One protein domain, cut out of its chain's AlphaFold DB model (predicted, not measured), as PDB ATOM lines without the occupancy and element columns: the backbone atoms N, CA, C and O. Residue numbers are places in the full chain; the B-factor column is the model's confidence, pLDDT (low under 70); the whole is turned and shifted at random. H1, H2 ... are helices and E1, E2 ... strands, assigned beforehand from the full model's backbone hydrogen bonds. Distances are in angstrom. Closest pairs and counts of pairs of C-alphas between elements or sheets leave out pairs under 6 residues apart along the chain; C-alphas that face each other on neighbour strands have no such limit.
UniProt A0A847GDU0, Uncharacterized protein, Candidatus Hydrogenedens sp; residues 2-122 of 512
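AT A GLANCE: This is residues 2 to 122 of the 512 residues of an uncharacterized protein of Candidatus Hydrogenedens sp (UniProt A0A847GDU0). Helix H2 and a small two-strand sheet, E1 beside E2, form the middle of a long, loop-rich body, with H1 at one end and a small head of H3 and H4 at the other. Residues 5 to 10, which belong to H1, stick out. The printed part has 121 residues, with five named helices and two named strands in the order H1 E1 H2 E2 H3 H4 H5; the sheet is parallel. It is mostly helix, though under half of the residues are in named elements, and only just loose, close to compact: radius of gyration of the C-alphas 16.8 A, spans 54 by 37 by 30 A.

HOW THE PARTS SIT: E1, residues 29 to 31, and E2, residues 63 to 68, are parallel neighbours at 30 degrees, with N 67 and O 29 at 3.0 A. With H2, residues 36 to 48, they make a strand-helix-strand unit, two parallel strands with a helix between, whose crossover is right-handed. The closest C-alphas of E1 and H2, Ser 31 and Val 40, are 6.8 A apart. H2, with residues 40 to 44 alone, only just touches H5, residues 116 to 121, with 3 pairs of C-alphas within 8 A, the closest Tyr 44 and Val 118 at 6.7 A; they run the same way at a steep tilt of 53 degrees. H3, residues 90 to 94, touches H4, residues 104 to 107; their closest C-alphas, Lys 93 and Ala 107, are 4.6 A apart. H1, residues 4 to 19, touches no helix. Every O i to N i+4 pair is within hydrogen-bond range in H2 and H5; H1 has 11 of 12, H3 has 0 of 1 but 2 of 2 O i to N i+3 pairs, and H4 is too short for an i+4 pair.

IN THESE COORDINATES: H1 begins at C-alpha 4 (169.809, 217.492, 159.409) and is 22.5 A long; H2 is 16.3 A and E2 14.6 A. H5 ends at C-alpha 121 (173.441, 234.825, 147.676).

THE WHOLE: The C-alphas farthest apart, Gly 21 and Thr 94, are 54.6 A apart. The printed part has no cut, the links H2 to E2 and E2 to H3 are long, and no printed residue is under 70 in pLDDT.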
ATOM      1  N   ARG A   2     165.187 221.926 162.153       88.50
ATOM      2  CA  ARG A   2     166.186 221.580 161.130       88.50
ATOM      3  C   ARG A   2     166.239 220.055 161.059       88.50
ATOM      4  O   ARG A   2     166.380 219.441 162.112       88.50
ATOM      5  N   TYR A   3     166.108 219.485 159.870       92.56
ATOM      6  CA  TYR A   3     166.024 218.037 159.651       92.56
ATOM      7  C   TYR A   3     167.364 217.506 159.133       92.56
ATOM      8  O   TYR A   3     167.451 216.974 158.029       92.56
ATOM      9  N   TRP A   4     168.446 217.783 159.872       94.31
ATOM     10  CA  TRP A   4     169.809 217.492 159.409       94.31
ATOM     11  C   TRP A   4     170.006 216.005 159.117       94.31
ATOM     12  O   TRP A   4     170.506 215.673 158.049       94.31
ATOM     13  N   ASP A   5     169.544 215.140 160.021       94.88
ATOM     14  CA  ASP A   5     169.691 213.691 159.890       94.88
ATOM     15  C   ASP A   5     168.932 213.168 158.660       94.88
ATOM     16  O   ASP A   5     169.442 212.332 157.916       94.88
ATOM     17  N   GLU A   6     167.732 213.691 158.389       94.31
ATOM     18  CA  GLU A   6     166.954 213.318 157.210       94.31
ATOM     19  C   GLU A   6     167.585 213.835 155.910       94.31
ATOM     20  O   GLU A   6     167.627 213.112 154.912       94.31
ATOM     21  N   TRP A   7     168.098 215.068 155.897       94.94
ATOM     22  CA  TRP A   7     168.757 215.656 154.726       94.94
ATOM     23  C   TRP A   7     170.092 214.975 154.397       94.94
ATOM     24  O   TRP A   7     170.386 214.761 153.217       94.94
ATOM     25  N   ASP A   8     170.848 214.562 155.418       93.31
ATOM     26  CA  ASP A   8     172.097 213.803 155.284       93.31
ATOM     27  C   ASP A   8     171.866 212.363 154.779       93.31
ATOM     28  O   ASP A   8     172.815 211.690 154.381       93.31
ATOM     29  N   VAL A   9     170.613 211.895 154.715       95.25
ATOM     30  CA  VAL A   9     170.224 210.648 154.030       95.25
ATOM     31  C   VAL A   9     169.634 210.936 152.649       95.25
ATOM     32  O   VAL A   9     170.030 210.316 151.657       95.25
ATOM     33  N   LEU A  10     168.699 211.884 152.562       95.69
ATOM     34  CA  LEU A  10     167.942 212.172 151.345       95.69
ATOM     35  C   LEU A  10     168.843 212.653 150.202       95.69
ATOM     36  O   LEU A  10     168.801 212.086 149.109       95.69
ATOM     37  N   PHE A  11     169.675 213.672 150.435       97.00
ATOM     38  CA  PHE A  11     170.459 214.279 149.357       97.00
ATOM     39  C   PHE A  11     171.572 213.361 148.825       97.00
ATOM     40  O   PHE A  11     171.685 213.250 147.602       97.00
ATOM     41  N   PRO A  12     172.337 212.622 149.658       96.94
ATOM     42  CA  PRO A  12     173.255 211.603 149.145       96.94
ATOM     43  C   PRO A  12     172.551 210.488 148.366       96.94
ATOM     44  O   PRO A  12     173.067 210.042 147.341       96.94
ATOM     45  N   THR A  13     171.358 210.063 148.799       95.19
ATOM     46  CA  THR A  13     170.563 209.063 148.064       95.19
ATOM     47  C   THR A  13     170.186 209.581 146.677       95.19
ATOM     48  O   THR A  13     170.370 208.876 145.687       95.19
ATOM     49  N   MET A  14     169.757 210.841 146.568       96.00
ATOM     50  CA  MET A  14     169.479 211.476 145.275       96.00
ATOM     51  C   MET A  14     170.730 211.576 144.388       96.00
ATOM     52  O   MET A  14     170.648 211.330 143.187       96.00
ATOM     53  N   GLN A  15     171.902 211.897 144.948       96.88
ATOM     54  CA  GLN A  15     173.156 211.901 144.182       96.88
ATOM     55  C   GLN A  15     173.526 210.500 143.682       96.88
ATOM     56  O   GLN A  15     173.962 210.364 142.540       96.88
ATOM     57  N   LYS A  16     173.305 209.459 144.496       94.88
ATOM     58  CA  LYS A  16     173.502 208.062 144.088       94.88
ATOM     59  C   LYS A  16     172.578 207.690 142.926       94.88
ATOM     60  O   LYS A  16     173.074 207.263 141.890       94.88
ATOM     61  N   MET A  17     171.276 207.955 143.049       92.56
ATOM     62  CA  MET A  17     170.307 207.713 141.971       92.56
ATOM     63  C   MET A  17     170.701 208.455 140.684       92.56
ATOM     64  O   MET A  17     170.655 207.900 139.589       92.56
ATOM     65  N   LYS A  18     171.144 209.710 140.804       94.06
ATOM     66  CA  LYS A  18     171.629 210.501 139.668       94.06
ATOM     67  C   LYS A  18     172.880 209.895 139.024       94.06
ATOM     68  O   LYS A  18     172.979 209.891 137.799       94.06
ATOM     69  N   ALA A  19     173.815 209.372 139.819       93.69
ATOM     70  CA  ALA A  19     175.006 208.677 139.326       93.69
ATOM     71  C   ALA A  19     174.667 207.356 138.611       93.69
ATOM     72  O   ALA A  19     175.378 206.964 137.691       93.69
ATOM     73  N   GLU A  20     173.559 206.715 138.986       89.25
ATOM     74  CA  GLU A  20     172.993 205.532 138.320       89.25
ATOM     75  C   GLU A  20     172.231 205.879 137.024       89.25
ATOM     76  O   GLU A  20     171.778 204.989 136.310       89.25
ATOM     77  N   GLY A  21     172.115 207.167 136.677       88.75
ATOM     78  CA  GLY A  21     171.472 207.638 135.447       88.75
ATOM     79  C   GLY A  21     170.012 208.067 135.613       88.75
ATOM     80  O   GLY A  21     169.395 208.510 134.638       88.75
ATOM     81  N   ASN A  22     169.460 208.004 136.830       89.81
ATOM     82  CA  ASN A  22     168.101 208.458 137.104       89.81
ATOM     83  C   ASN A  22     167.996 209.990 137.098       89.81
ATOM     84  O   ASN A  22     168.915 210.727 137.467       89.81
ATOM     85  N   LYS A  23     166.817 210.495 136.723       91.62
ATOM     86  CA  LYS A  23     166.475 211.909 136.910       91.62
ATOM     87  C   LYS A  23     165.955 212.110 138.325       91.62
ATOM     88  O   LYS A  23     164.962 211.500 138.706       91.62
ATOM     89  N   VAL A  24     166.590 213.005 139.070       94.50
ATOM     90  CA  VAL A  24     166.193 213.349 140.441       94.50
ATOM     91  C   VAL A  24     165.666 214.781 140.512       94.50
ATOM     92  O   VAL A  24     166.066 215.614 139.691       94.50
ATOM     93  N   PRO A  25     164.762 215.093 141.460       95.06
ATOM     94  CA  PRO A  25     164.325 216.465 141.672       95.06
ATOM     95  C   PRO A  25     165.486 217.349 142.151       95.06
ATOM     96  O   PRO A  25     166.492 216.870 142.671       95.06
ATOM     97  N   GLN A  26     165.330 218.659 141.985       97.44
ATOM     98  CA  GLN A  26     166.164 219.657 142.655       97.44
ATOM     99  C   GLN A  26     165.443 220.159 143.910       97.44
ATOM    100  O   GLN A  26     164.218 220.050 143.996       97.44
ATOM    101  N   PHE A  27     166.174 220.737 144.863       96.75
ATOM    102  CA  PHE A  27     165.598 221.245 146.108       96.75
ATOM    103  C   PHE A  27     165.881 222.732 146.345       96.75
ATOM    104  O   PHE A  27     166.918 223.272 145.956       96.75
ATOM    105  N   CYS A  28     164.960 223.379 147.053       97.38
ATOM    106  CA  CYS A  28     165.163 224.653 147.738       97.38
ATOM    107  C   CYS A  28     164.597 224.537 149.159       97.38
ATOM    108  O   CYS A  28     163.808 223.633 149.438       97.38
ATOM    109  N   PHE A  29     165.003 225.433 150.059       97.19
ATOM    110  CA  PHE A  29     164.439 225.477 151.407       97.19
ATOM    111  C   PHE A  29     163.325 226.514 151.517       97.19
ATOM    112  O   PHE A  29     163.344 227.557 150.861       97.19
ATOM    113  N   TRP A  30     162.389 226.226 152.418       96.19
ATOM    114  CA  TRP A  30     161.389 227.165 152.895       96.19
ATOM    115  C   TRP A  30     161.501 227.306 154.413       96.19
ATOM    116  O   TRP A  30     161.466 226.308 155.133       96.19
ATOM    117  N   SER A  31     161.660 228.537 154.904       96.00
ATOM    118  CA  SER A  31     161.716 228.833 156.339       96.00
ATOM    119  C   SER A  31     160.797 229.999 156.675       96.00
ATOM    120  O   SER A  31     160.958 231.090 156.126       96.00
ATOM    121  N   PHE A  32     159.840 229.769 157.578       95.44
ATOM    122  CA  PHE A  32     158.810 230.763 157.890       95.44
ATOM    123  C   PHE A  32     158.549 230.961 159.385       95.44
ATOM    124  O   PHE A  32     158.654 232.085 159.874       95.44
ATOM    125  N   ASN A  33     158.228 229.875 160.096       94.81
ATOM    126  CA  ASN A  33     157.840 229.912 161.507       94.81
ATOM    127  C   ASN A  33     159.044 229.869 162.462       94.81
ATOM    128  O   ASN A  33     160.051 229.205 162.190       94.81
ATOM    129  N   GLY A  34     158.898 230.502 163.627       95.31
ATOM    130  CA  GLY A  34     159.931 230.596 164.657       95.31
ATOM    131  C   GLY A  34     161.117 231.477 164.234       95.31
ATOM    132  O   GLY A  34     160.936 232.388 163.425       95.31
ATOM    133  N   PRO A  35     162.335 231.237 164.766       96.38
ATOM    134  CA  PRO A  35     163.522 232.051 164.487       96.38
ATOM    135  C   PRO A  35     164.057 231.807 163.059       96.38
ATOM    136  O   PRO A  35     165.118 231.211 162.854       96.38
ATOM    137  N   SER A  36     163.278 232.197 162.051       96.56
ATOM    138  CA  SER A  36     163.496 231.896 160.637       96.56
ATOM    139  C   SER A  36     164.800 232.482 160.099       96.56
ATOM    140  O   SER A  36     165.467 231.804 159.315       96.56
ATOM    141  N   ILE A  37     165.223 233.666 160.561       97.88
ATOM    142  CA  ILE A  37     166.511 234.256 160.168       97.88
ATOM    143  C   ILE A  37     167.661 233.369 160.652       97.88
ATOM    144  O   ILE A  37     168.530 233.003 159.864       97.88
ATOM    145  N   THR A  38     167.627 232.943 161.917       97.75
ATOM    146  CA  THR A  38     168.626 232.032 162.496       97.75
ATOM    147  C   THR A  38     168.696 230.709 161.736       97.75
ATOM    148  O   THR A  38     169.776 230.186 161.476       97.75
ATOM    149  N   VAL A  39     167.541 230.149 161.364       97.31
ATOM    150  CA  VAL A  39     167.481 228.897 160.596       97.31
ATOM    151  C   VAL A  39     168.091 229.078 159.207       97.31
ATOM    152  O   VAL A  39     168.884 228.241 158.784       97.31
ATOM    153  N   VAL A  40     167.749 230.162 158.508       97.94
ATOM    154  CA  VAL A  40     168.300 230.458 157.179       97.94
ATOM    155  C   VAL A  40     169.802 230.705 157.242       97.94
ATOM    156  O   VAL A  40     170.514 230.216 156.369       97.94
ATOM    157  N   GLN A  41     170.297 231.394 158.272       97.94
ATOM    158  CA  GLN A  41     171.730 231.607 158.446       97.94
ATOM    159  C   GLN A  41     172.484 230.276 158.582       97.94
ATOM    160  O   GLN A  41     173.469 230.055 157.879       97.94
ATOM    161  N   ASP A  42     171.980 229.350 159.401       96.81
ATOM    162  CA  ASP A  42     172.591 228.023 159.535       96.81
ATOM    163  C   ASP A  42     172.565 227.229 158.223       96.81
ATOM    164  O   ASP A  42     173.532 226.541 157.894       96.81
ATOM    165  N   LEU A  43     171.455 227.294 157.475       97.12
ATOM    166  CA  LEU A  43     171.340 226.651 156.162       97.12
ATOM    167  C   LEU A  43     172.356 227.235 155.181       97.12
ATOM    168  O   LEU A  43     173.052 226.488 154.490       97.12
ATOM    169  N   TYR A  44     172.465 228.564 155.142       98.00
ATOM    170  CA  TYR A  44     173.438 229.258 154.314       98.00
ATOM    171  C   TYR A  44     174.856 228.792 154.637       98.00
ATOM    172  O   TYR A  44     175.569 228.367 153.737       98.00
ATOM    173  N   GLU A  45     175.259 228.784 155.903       97.12
ATOM    174  CA  GLU A  45     176.626 228.426 156.285       97.12
ATOM    175  C   GLU A  45     176.955 226.950 156.062       97.12
ATOM    176  O   GLU A  45     178.020 226.628 155.533       97.12
ATOM    177  N   LYS A  46     176.049 226.046 156.448       95.75
ATOM    178  CA  LYS A  46     176.324 224.601 156.457       95.75
ATOM    179  C   LYS A  46     176.093 223.921 155.117       95.75
ATOM    180  O   LYS A  46     176.728 222.897 154.857       95.75
ATOM    181  N   VAL A  47     175.182 224.447 154.298       96.50
ATOM    182  CA  VAL A  47     174.815 223.847 153.009       96.50
ATOM    183  C   VAL A  47     175.367 224.683 151.868       96.50
ATOM    184  O   VAL A  47     176.193 224.201 151.100       96.50
ATOM    185  N   TYR A  48     174.956 225.946 151.774       97.69
ATOM    186  CA  TYR A  48     175.185 226.734 150.566       97.69
ATOM    187  C   TYR A  48     176.603 227.295 150.457       97.69
ATOM    188  O   TYR A  48     177.275 227.090 149.451       97.69
ATOM    189  N   LYS A  49     177.110 227.934 151.511       97.75
ATOM    190  CA  LYS A  49     178.483 228.447 151.585       97.75
ATOM    191  C   LYS A  49     179.513 227.318 151.517       97.75
ATOM    192  O   LYS A  49     180.588 227.504 150.959       97.75
ATOM    193  N   ALA A  50     179.173 226.151 152.061       97.50
ATOM    194  CA  ALA A  50     179.985 224.939 151.987       97.50
ATOM    195  C   ALA A  50     179.815 224.157 150.665       97.50
ATOM    196  O   ALA A  50     180.425 223.103 150.507       97.50
ATOM    197  N   GLU A  51     178.973 224.637 149.742       97.81
ATOM    198  CA  GLU A  51     178.649 224.002 148.457       97.81
ATOM    199  C   GLU A  51     178.160 222.544 148.544       97.81
ATOM    200  O   GLU A  51     178.275 221.767 147.591       97.81
ATOM    201  N   LYS A  52     177.560 222.153 149.673       97.25
ATOM    202  CA  LYS A  52     176.999 220.811 149.833       97.25
ATOM    203  C   LYS A  52     175.806 220.618 148.901       97.25
ATOM    204  O   LYS A  52     174.866 221.413 148.907       97.25
ATOM    205  N   TYR A  53     175.831 219.524 148.141       97.06
ATOM    206  CA  TYR A  53     174.762 219.127 147.215       97.06
ATOM    207  C   TYR A  53     174.458 220.174 146.131       97.06
ATOM    208  O   TYR A  53     173.329 220.263 145.653       97.06
ATOM    209  N   LYS A  54     175.455 220.981 145.738       97.56
ATOM    210  CA  LYS A  54     175.305 222.078 144.764       97.56
ATOM    211  C   LYS A  54     174.688 221.653 143.432       97.56
ATOM    212  O   LYS A  54     173.987 222.439 142.798       97.56
ATOM    213  N   ASP A  55     174.908 220.407 143.026       96.88
ATOM    214  CA  ASP A  55     174.359 219.816 141.807       96.88
ATOM    215  C   ASP A  55     172.864 219.445 141.901       96.88
ATOM    216  O   ASP A  55     172.267 219.062 140.891       96.88
ATOM    217  N   LEU A  56     172.277 219.548 143.099       98.19
ATOM    218  CA  LEU A  56     170.867 219.300 143.401       98.19
ATOM    219  C   LEU A  56     170.096 220.577 143.771       98.19
ATOM    220  O   LEU A  56     168.882 220.515 143.950       98.19
ATOM    221  N   TRP A  57     170.745 221.739 143.887       98.44
ATOM    222  CA  TRP A  57     170.041 222.982 144.220       98.44
ATOM    223  C   TRP A  57     169.123 223.421 143.081       98.44
ATOM    224  O   TRP A  57     169.479 223.328 141.905       98.44
ATOM    225  N   PHE A  58     167.959 223.951 143.439       98.50
ATOM    226  CA  PHE A  58     167.062 224.627 142.516       98.50
ATOM    227  C   PHE A  58     167.433 226.113 142.407       98.50
ATOM    228  O   PHE A  58     167.591 226.802 143.419       98.50
ATOM    229  N   TYR A  59     167.559 226.605 141.174       98.50
ATOM    230  CA  TYR A  59     167.923 227.990 140.871       98.50
ATOM    231  C   TYR A  59     166.745 228.727 140.235       98.50
ATOM    232  O   TYR A  59     166.050 228.183 139.377       98.50
ATOM    233  N   TRP A  60     166.570 229.989 140.617       97.81
ATOM    234  CA  TRP A  60     165.597 230.919 140.048       97.81
ATOM    235  C   TRP A  60     166.260 232.289 139.884       97.81
ATOM    236  O   TRP A  60     167.053 232.684 140.735       97.81
ATOM    237  N   ASP A  61     166.019 232.993 138.777       95.88
ATOM    238  CA  ASP A  61     166.696 234.263 138.441       95.88
ATOM    239  C   ASP A  61     168.235 234.233 138.592       95.88
ATOM    240  O   ASP A  61     168.877 235.195 139.012       95.88
ATOM    241  N   GLY A  62     168.850 233.093 138.260       97.31
ATOM    242  CA  GLY A  62     170.307 232.925 138.260       97.31
ATOM    243  C   GLY A  62     170.957 232.670 139.626       97.31
ATOM    244  O   GLY A  62     172.173 232.490 139.672       97.31
ATOM    245  N   LYS A  63     170.190 232.594 140.722       98.56
ATOM    246  CA  LYS A  63     170.692 232.256 142.069       98.56
ATOM    247  C   LYS A  63     169.881 231.120 142.702       98.56
ATOM    248  O   LYS A  63     168.767 230.854 142.248       98.56
ATOM    249  N   PRO A  64     170.396 230.430 143.734       98.69
ATOM    250  CA  PRO A  64     169.599 229.460 144.478       98.69
ATOM    251  C   PRO A  64     168.330 230.114 145.033       98.69
ATOM    252  O   PRO A  64     168.383 231.232 145.551       98.69
ATOM    253  N   LEU A  65     167.189 229.439 144.906       98.69
ATOM    254  CA  LEU A  65     165.924 229.937 145.443       98.69
ATOM    255  C   LEU A  65     165.867 229.702 146.958       98.69
ATOM    256  O   LEU A  65     166.189 228.612 147.434       98.69
ATOM    257  N   LEU A  66     165.399 230.702 147.699       98.62
ATOM    258  CA  LEU A  66     164.989 230.563 149.092       98.62
ATOM    259  C   LEU A  66     163.580 231.136 149.260       98.62
ATOM    260  O   LEU A  66     163.333 232.317 149.003       98.62
ATOM    261  N   LEU A  67     162.671 230.287 149.736       98.38
ATOM    262  CA  LEU A  67     161.348 230.709 150.170       98.38
ATOM    263  C   LEU A  67     161.451 231.156 151.630       98.38
ATOM    264  O   LEU A  67     161.905 230.400 152.494       98.38
ATOM    265  N   TYR A  68     161.068 232.393 151.917       97.75
ATOM    266  CA  TYR A  68     161.337 233.006 153.218       97.75
ATOM    267  C   TYR A  68     160.128 233.759 153.771       97.75
ATOM    268  O   TYR A  68     159.129 233.945 153.080       97.75
ATOM    269  N   ASN A  69     160.232 234.179 155.031       97.56
ATOM    270  CA  ASN A  69     159.290 235.101 155.649       97.56
ATOM    271  C   ASN A  69     159.812 236.533 155.490       97.56
ATOM    272  O   ASN A  69     160.768 236.924 156.157       97.56
ATOM    273  N   ALA A  70     159.172 237.329 154.632       96.50
ATOM    274  CA  ALA A  70     159.554 238.730 154.427       96.50
ATOM    275  C   ALA A  70     159.229 239.649 155.615       96.50
ATOM    276  O   ALA A  70     159.660 240.800 155.640       96.50
ATOM    277  N   THR A  71     158.483 239.165 156.610       95.31
ATOM    278  CA  THR A  71     158.175 239.883 157.852       95.31
ATOM    279  C   THR A  71     158.482 238.976 159.049       95.31
ATOM    280  O   THR A  71     157.571 238.553 159.761       95.31
ATOM    281  N   PRO A  72     159.767 238.654 159.302       95.00
ATOM    282  CA  PRO A  72     160.172 237.575 160.207       95.00
ATOM    283  C   PRO A  72     159.850 237.837 161.690       95.00
ATOM    284  O   PRO A  72     160.016 236.950 162.522       95.00
ATOM    285  N   SER A  73     159.368 239.031 162.042       94.00
ATOM    286  CA  SER A  73     158.794 239.337 163.358       94.00
ATOM    287  C   SER A  73     157.398 238.739 163.582       94.00
ATOM    288  O   SER A  73     156.923 238.768 164.712       94.00
ATOM    289  N   VAL A  74     156.718 238.256 162.536       95.00
ATOM    290  CA  VAL A  74     155.356 237.701 162.588       95.00
ATOM    291  C   VAL A  74     155.321 236.357 161.867       95.00
ATOM    292  O   VAL A  74     155.781 236.250 160.734       95.00
ATOM    293  N   ASP A  75     154.738 235.340 162.494       94.81
ATOM    294  CA  ASP A  75     154.553 234.012 161.906       94.81
ATOM    295  C   ASP A  75     153.151 233.445 162.207       94.81
ATOM    296  O   ASP A  75     152.267 234.164 162.676       94.81
ATOM    297  N   ALA A  76     152.918 232.158 161.918       90.44
ATOM    298  CA  ALA A  76     151.636 231.502 162.199       90.44
ATOM    299  C   ALA A  76     151.266 231.452 163.691       90.44
ATOM    300  O   ALA A  76     150.095 231.281 164.027       90.44
ATOM    301  N   ASN A  77     152.256 231.549 164.579       89.50
ATOM    302  CA  ASN A  77     152.123 231.304 166.010       89.50
ATOM    303  C   ASN A  77     152.109 232.599 166.827       89.50
ATOM    304  O   ASN A  77     151.681 232.585 167.981       89.50
ATOM    305  N   GLY A  78     152.570 233.719 166.264       90.81
ATOM    306  CA  GLY A  78     152.533 234.994 166.961       90.81
ATOM    307  C   GLY A  78     153.355 236.107 166.327       90.81
ATOM    308  O   GLY A  78     153.606 236.150 165.124       90.81
ATOM    309  N   LYS A  79     153.718 237.064 167.181       93.62
ATOM    310  CA  LYS A  79     154.496 238.262 166.854       93.62
ATOM    311  C   LYS A  79     155.714 238.357 167.773       93.62
ATOM    312  O   LYS A  79     155.838 237.578 168.716       93.62
ATOM    313  N   ASP A  80     156.577 239.330 167.500       94.19
ATOM    314  CA  ASP A  80     157.766 239.661 168.292       94.19
ATOM    315  C   ASP A  80     158.758 238.491 168.403       94.19
ATOM    316  O   ASP A  80     159.424 238.282 169.421       94.19
ATOM    317  N   ILE A  81     158.851 237.712 167.321       94.81
ATOM    318  CA  ILE A  81     159.750 236.566 167.237       94.81
ATOM    319  C   ILE A  81     161.202 237.042 167.295       94.81
ATOM    320  O   ILE A  81     161.639 237.878 166.503       94.81
ATOM    321  N   LYS A  82     161.966 236.477 168.233       96.19
ATOM    322  CA  LYS A  82     163.404 236.718 168.355       96.19
ATOM    323  C   LYS A  82     164.185 235.748 167.481       96.19
ATOM    324  O   LYS A  82     163.873 234.561 167.446       96.19
ATOM    325  N   HIS A  83     165.255 236.246 166.870       97.25
ATOM    326  CA  HIS A  83     166.135 235.477 165.989       97.25
ATOM    327  C   HIS A  83     167.552 235.445 166.566       97.25
ATOM    328  O   HIS A  83     168.339 236.335 166.256       97.25
ATOM    329  N   PRO A  84     167.889 234.482 167.447       97.62
ATOM    330  CA  PRO A  84     169.226 234.387 168.030       97.62
ATOM    331  C   PRO A  84     170.311 234.351 166.953       97.62
ATOM    332  O   PRO A  84     170.177 233.634 165.961       97.62
ATOM    333  N   ASN A  85     171.379 235.110 167.145       96.94
ATOM    334  CA  ASN A  85     172.501 235.153 166.226       96.94
ATOM    335  C   ASN A  85     173.535 234.070 166.606       96.94
ATOM    336  O   ASN A  85     174.181 234.198 167.646       96.94
ATOM    337  N   PRO A  86     173.727 233.012 165.793       93.75
ATOM    338  CA  PRO A  86     174.710 231.968 166.079       93.75
ATOM    339  C   PRO A  86     176.161 232.452 165.911       93.75
ATOM    340  O   PRO A  86     177.070 231.794 166.405       93.75
ATOM    341  N   ASN A  87     176.370 233.600 165.259       94.50
ATOM    342  CA  ASN A  87     177.666 234.236 165.029       94.50
ATOM    343  C   ASN A  87     177.964 235.367 166.021       94.50
ATOM    344  O   ASN A  87     178.944 236.089 165.841       94.50
ATOM    345  N   TYR A  88     177.115 235.555 167.036       96.38
ATOM    346  CA  TYR A  88     177.307 236.608 168.021       96.38
ATOM    347  C   TYR A  88     178.612 236.408 168.800       96.38
ATOM    348  O   TYR A  88     178.812 235.379 169.450       96.38
ATOM    349  N   ASP A  89     179.457 237.435 168.782       96.00
ATOM    350  CA  ASP A  89     180.653 237.550 169.604       96.00
ATOM    351  C   ASP A  89     180.635 238.906 170.340       96.00
ATOM    352  O   ASP A  89     180.699 239.962 169.702       96.00
ATOM    353  N   PRO A  90     180.575 238.936 171.686       95.25
ATOM    354  CA  PRO A  90     180.594 240.192 172.439       95.25
ATOM    355  C   PRO A  90     181.865 241.031 172.201       95.25
ATOM    356  O   PRO A  90     181.820 242.262 172.335       95.25
ATOM    357  N   ALA A  91     182.992 240.412 171.828       96.12
ATOM    358  CA  ALA A  91     184.213 241.128 171.460       96.12
ATOM    359  C   ALA A  91     184.038 241.913 170.151       96.12
ATOM    360  O   ALA A  91     184.549 243.027 170.047       96.12
ATOM    361  N   ALA A  92     183.228 241.425 169.203       95.69
ATOM    362  CA  ALA A  92     182.897 242.159 167.977       95.69
ATOM    363  C   ALA A  92     182.219 243.509 168.263       95.69
ATOM    364  O   ALA A  92     182.341 244.449 167.483       95.69
ATOM    365  N   LYS A  93     181.549 243.657 169.409       94.06
ATOM    366  CA  LYS A  93     180.948 244.932 169.821       94.06
ATOM    367  C   LYS A  93     181.937 245.881 170.502       94.06
ATOM    368  O   LYS A  93     181.711 247.090 170.517       94.06
ATOM    369  N   THR A  94     182.995 245.355 171.117       94.69
ATOM    370  CA  THR A  94     183.761 246.079 172.149       94.69
ATOM    371  C   THR A  94     185.256 246.210 171.881       94.69
ATOM    372  O   THR A  94     185.844 247.176 172.362       94.69
ATOM    373  N   ASP A  95     185.864 245.316 171.100       94.94
ATOM    374  CA  ASP A  95     187.297 245.318 170.788       94.94
ATOM    375  C   ASP A  95     187.566 245.859 169.374       94.94
ATOM    376  O   ASP A  95     187.281 245.160 168.398       94.94
ATOM    377  N   PRO A  96     188.180 247.052 169.231       94.38
ATOM    378  CA  PRO A  96     188.535 247.635 167.937       94.38
ATOM    379  C   PRO A  96     189.435 246.774 167.041       94.38
ATOM    380  O   PRO A  96     189.530 247.051 165.848       94.38
ATOM    381  N   ASN A  97     190.114 245.764 167.596       95.62
ATOM    382  CA  ASN A  97     190.983 244.861 166.841       95.62
ATOM    383  C   ASN A  97     190.274 243.578 166.380       95.62
ATOM    384  O   ASN A  97     190.884 242.770 165.675       95.62
ATOM    385  N   HIS A  98     189.012 243.363 166.766       95.00
ATOM    386  CA  HIS A  98     188.242 242.203 166.331       95.00
ATOM    387  C   HIS A  98     187.976 242.272 164.811       95.00
ATOM    388  O   HIS A  98     187.608 243.338 164.311       95.00
ATOM    389  N   PRO A  99     188.089 241.165 164.046       95.25
ATOM    390  CA  PRO A  99     187.892 241.172 162.585       95.25
ATOM    391  C   PRO A  99     186.499 241.642 162.147       95.25
ATOM    392  O   PRO A  99     186.329 242.115 161.027       95.25
ATOM    393  N   HIS A 100     185.520 241.529 163.042       94.88
ATOM    394  CA  HIS A 100     184.140 241.971 162.847       94.88
ATOM    395  C   HIS A 100     183.765 243.147 163.767       94.88
ATOM    396  O   HIS A 100     182.606 243.268 164.160       94.88
ATOM    397  N   TYR A 101     184.733 243.977 164.182       94.56
ATOM    398  CA  TYR A 101     184.458 245.093 165.089       94.56
ATOM    399  C   TYR A 101     183.399 246.047 164.519       94.56
ATOM    400  O   TYR A 101     183.579 246.628 163.448       94.56
ATOM    401  N   GLY A 102     182.301 246.218 165.256       92.38
ATOM    402  CA  GLY A 102     181.181 247.075 164.880       92.38
ATOM    403  C   GLY A 102     180.255 246.500 163.805       92.38
ATOM    404  O   GLY A 102     179.340 247.207 163.387       92.38
ATOM    405  N   ASP A 103     180.456 245.254 163.362       94.25
ATOM    406  CA  ASP A 103     179.571 244.587 162.404       94.25
ATOM    407  C   ASP A 103     178.326 244.037 163.123       94.25
ATOM    408  O   ASP A 103     178.461 243.118 163.937       94.25
ATOM    409  N   PRO A 104     177.107 244.542 162.848       91.88
ATOM    410  CA  PRO A 104     175.894 244.080 163.521       91.88
ATOM    411  C   PRO A 104     175.605 242.585 163.338       91.88
ATOM    412  O   PRO A 104     174.958 241.993 164.199       91.88
ATOM    413  N   GLU A 105     176.096 241.955 162.264       94.31
ATOM    414  CA  GLU A 105     175.915 240.514 162.028       94.31
ATOM    415  C   GLU A 105     176.719 239.643 163.006       94.31
ATOM    416  O   GLU A 105     176.446 238.452 163.131       94.31
ATOM    417  N   TYR A 106     177.665 240.236 163.739       95.75
ATOM    418  CA  TYR A 106     178.497 239.566 164.745       95.75
ATOM    419  C   TYR A 106     178.403 240.232 166.125       95.75
ATOM    420  O   TYR A 106     178.601 239.579 167.142       95.75
ATOM    421  N   ALA A 107     178.086 241.526 166.190       95.62
ATOM    422  CA  ALA A 107     178.061 242.309 167.423       95.62
ATOM    423  C   ALA A 107     176.698 242.312 168.139       95.62
ATOM    424  O   ALA A 107     176.631 242.709 169.304       95.62
ATOM    425  N   GLU A 108     175.616 241.894 167.477       96.50
ATOM    426  CA  GLU A 108     174.277 241.842 168.073       96.50
ATOM    427  C   GLU A 108     173.835 240.402 168.360       96.50
ATOM    428  O   GLU A 108     173.961 239.512 167.520       96.50
ATOM    429  N   GLU A 109     173.271 240.182 169.552       96.88
ATOM    430  CA  GLU A 109     172.830 238.859 170.027       96.88
ATOM    431  C   GLU A 109     171.625 238.314 169.239       96.88
ATOM    432  O   GLU A 109     171.409 237.104 169.165       96.88
ATOM    433  N   PHE A 110     170.840 239.201 168.621       97.56
ATOM    434  CA  PHE A 110     169.667 238.842 167.830       97.56
ATOM    435  C   PHE A 110     169.688 239.547 166.478       97.56
ATOM    436  O   PHE A 110     169.780 240.776 166.407       97.56
ATOM    437  N   TYR A 111     169.504 238.771 165.413       97.00
ATOM    438  CA  TYR A 111     169.294 239.318 164.084       97.00
ATOM    439  C   TYR A 111     167.995 240.125 164.029       97.00
ATOM    440  O   TYR A 111     166.947 239.682 164.500       97.00
ATOM    441  N   GLN A 112     168.075 241.306 163.416       93.88
ATOM    442  CA  GLN A 112     166.908 242.139 163.105       93.88
ATOM    443  C   GLN A 112     166.372 241.869 161.694       93.88
ATOM    444  O   GLN A 112     165.205 242.122 161.410       93.88
ATOM    445  N   ASP A 113     167.228 241.357 160.812       95.94
ATOM    446  CA  ASP A 113     166.935 241.063 159.416       95.94
ATOM    447  C   ASP A 113     167.911 239.983 158.916       95.94
ATOM    448  O   ASP A 113     168.913 239.689 159.572       95.94
ATOM    449  N   TYR A 114     167.624 239.383 157.764       97.38
ATOM    450  CA  TYR A 114     168.528 238.452 157.099       97.38
ATOM    451  C   TYR A 114     169.851 239.136 156.753       97.38
ATOM    452  O   TYR A 114     169.862 240.276 156.274       97.38
ATOM    453  N   THR A 115     170.952 238.413 156.961       97.19
ATOM    454  CA  THR A 115     172.306 238.909 156.695       97.19
ATOM    455  C   THR A 115     172.480 239.311 155.235       97.19
ATOM    456  O   THR A 115     171.825 238.791 154.321       97.19
ATOM    457  N   ARG A 116     173.404 240.238 154.989       96.94
ATOM    458  CA  ARG A 116     173.770 240.688 153.648       96.94
ATOM    459  C   ARG A 116     174.213 239.517 152.781       96.94
ATOM    460  O   ARG A 116     173.771 239.412 151.642       96.94
ATOM    461  N   ALA A 117     175.009 238.609 153.343       96.88
ATOM    462  CA  ALA A 117     175.469 237.418 152.641       96.88
ATOM    463  C   ALA A 117     174.298 236.551 152.146       96.88
ATOM    464  O   ALA A 117     174.288 236.147 150.987       96.88
ATOM    465  N   VAL A 118     173.277 236.326 152.981       98.12
ATOM    466  CA  VAL A 118     172.063 235.596 152.584       98.12
ATOM    467  C   VAL A 118     171.321 236.341 151.469       98.12
ATOM    468  O   VAL A 118     171.023 235.755 150.429       98.12
ATOM    469  N   LYS A 119     171.054 237.639 151.638       97.94
ATOM    470  CA  LYS A 119     170.305 238.436 150.649       97.94
ATOM    471  C   LYS A 119     171.011 238.546 149.296       97.94
ATOM    472  O   LYS A 119     170.356 238.586 148.260       97.94
ATOM    473  N   GLU A 120     172.339 238.605 149.297       98.25
ATOM    474  CA  GLU A 120     173.140 238.644 148.074       98.25
ATOM    475  C   GLU A 120     173.231 237.266 147.405       98.25
ATOM    476  O   GLU A 120     173.251 237.197 146.174       98.25
ATOM    477  N   PHE A 121     173.261 236.183 148.186       98.62
ATOM    478  CA  PHE A 121     173.441 234.825 147.676       98.62
ATOM    479  C   PHE A 121     172.173 234.231 147.053       98.62
ATOM    480  O   PHE A 121     172.271 233.551 146.034       98.62
ATOM    481  N   PHE A 122     170.994 234.481 147.631       98.75
ATOM    482  CA  PHE A 122     169.741 233.859 147.190       98.75
ATOM    483  C   PHE A 122     168.909 234.746 146.264       98.75
ATOM    484  O   PHE A 122     168.918 235.975 146.352       98.75
TER     485      PHE A 122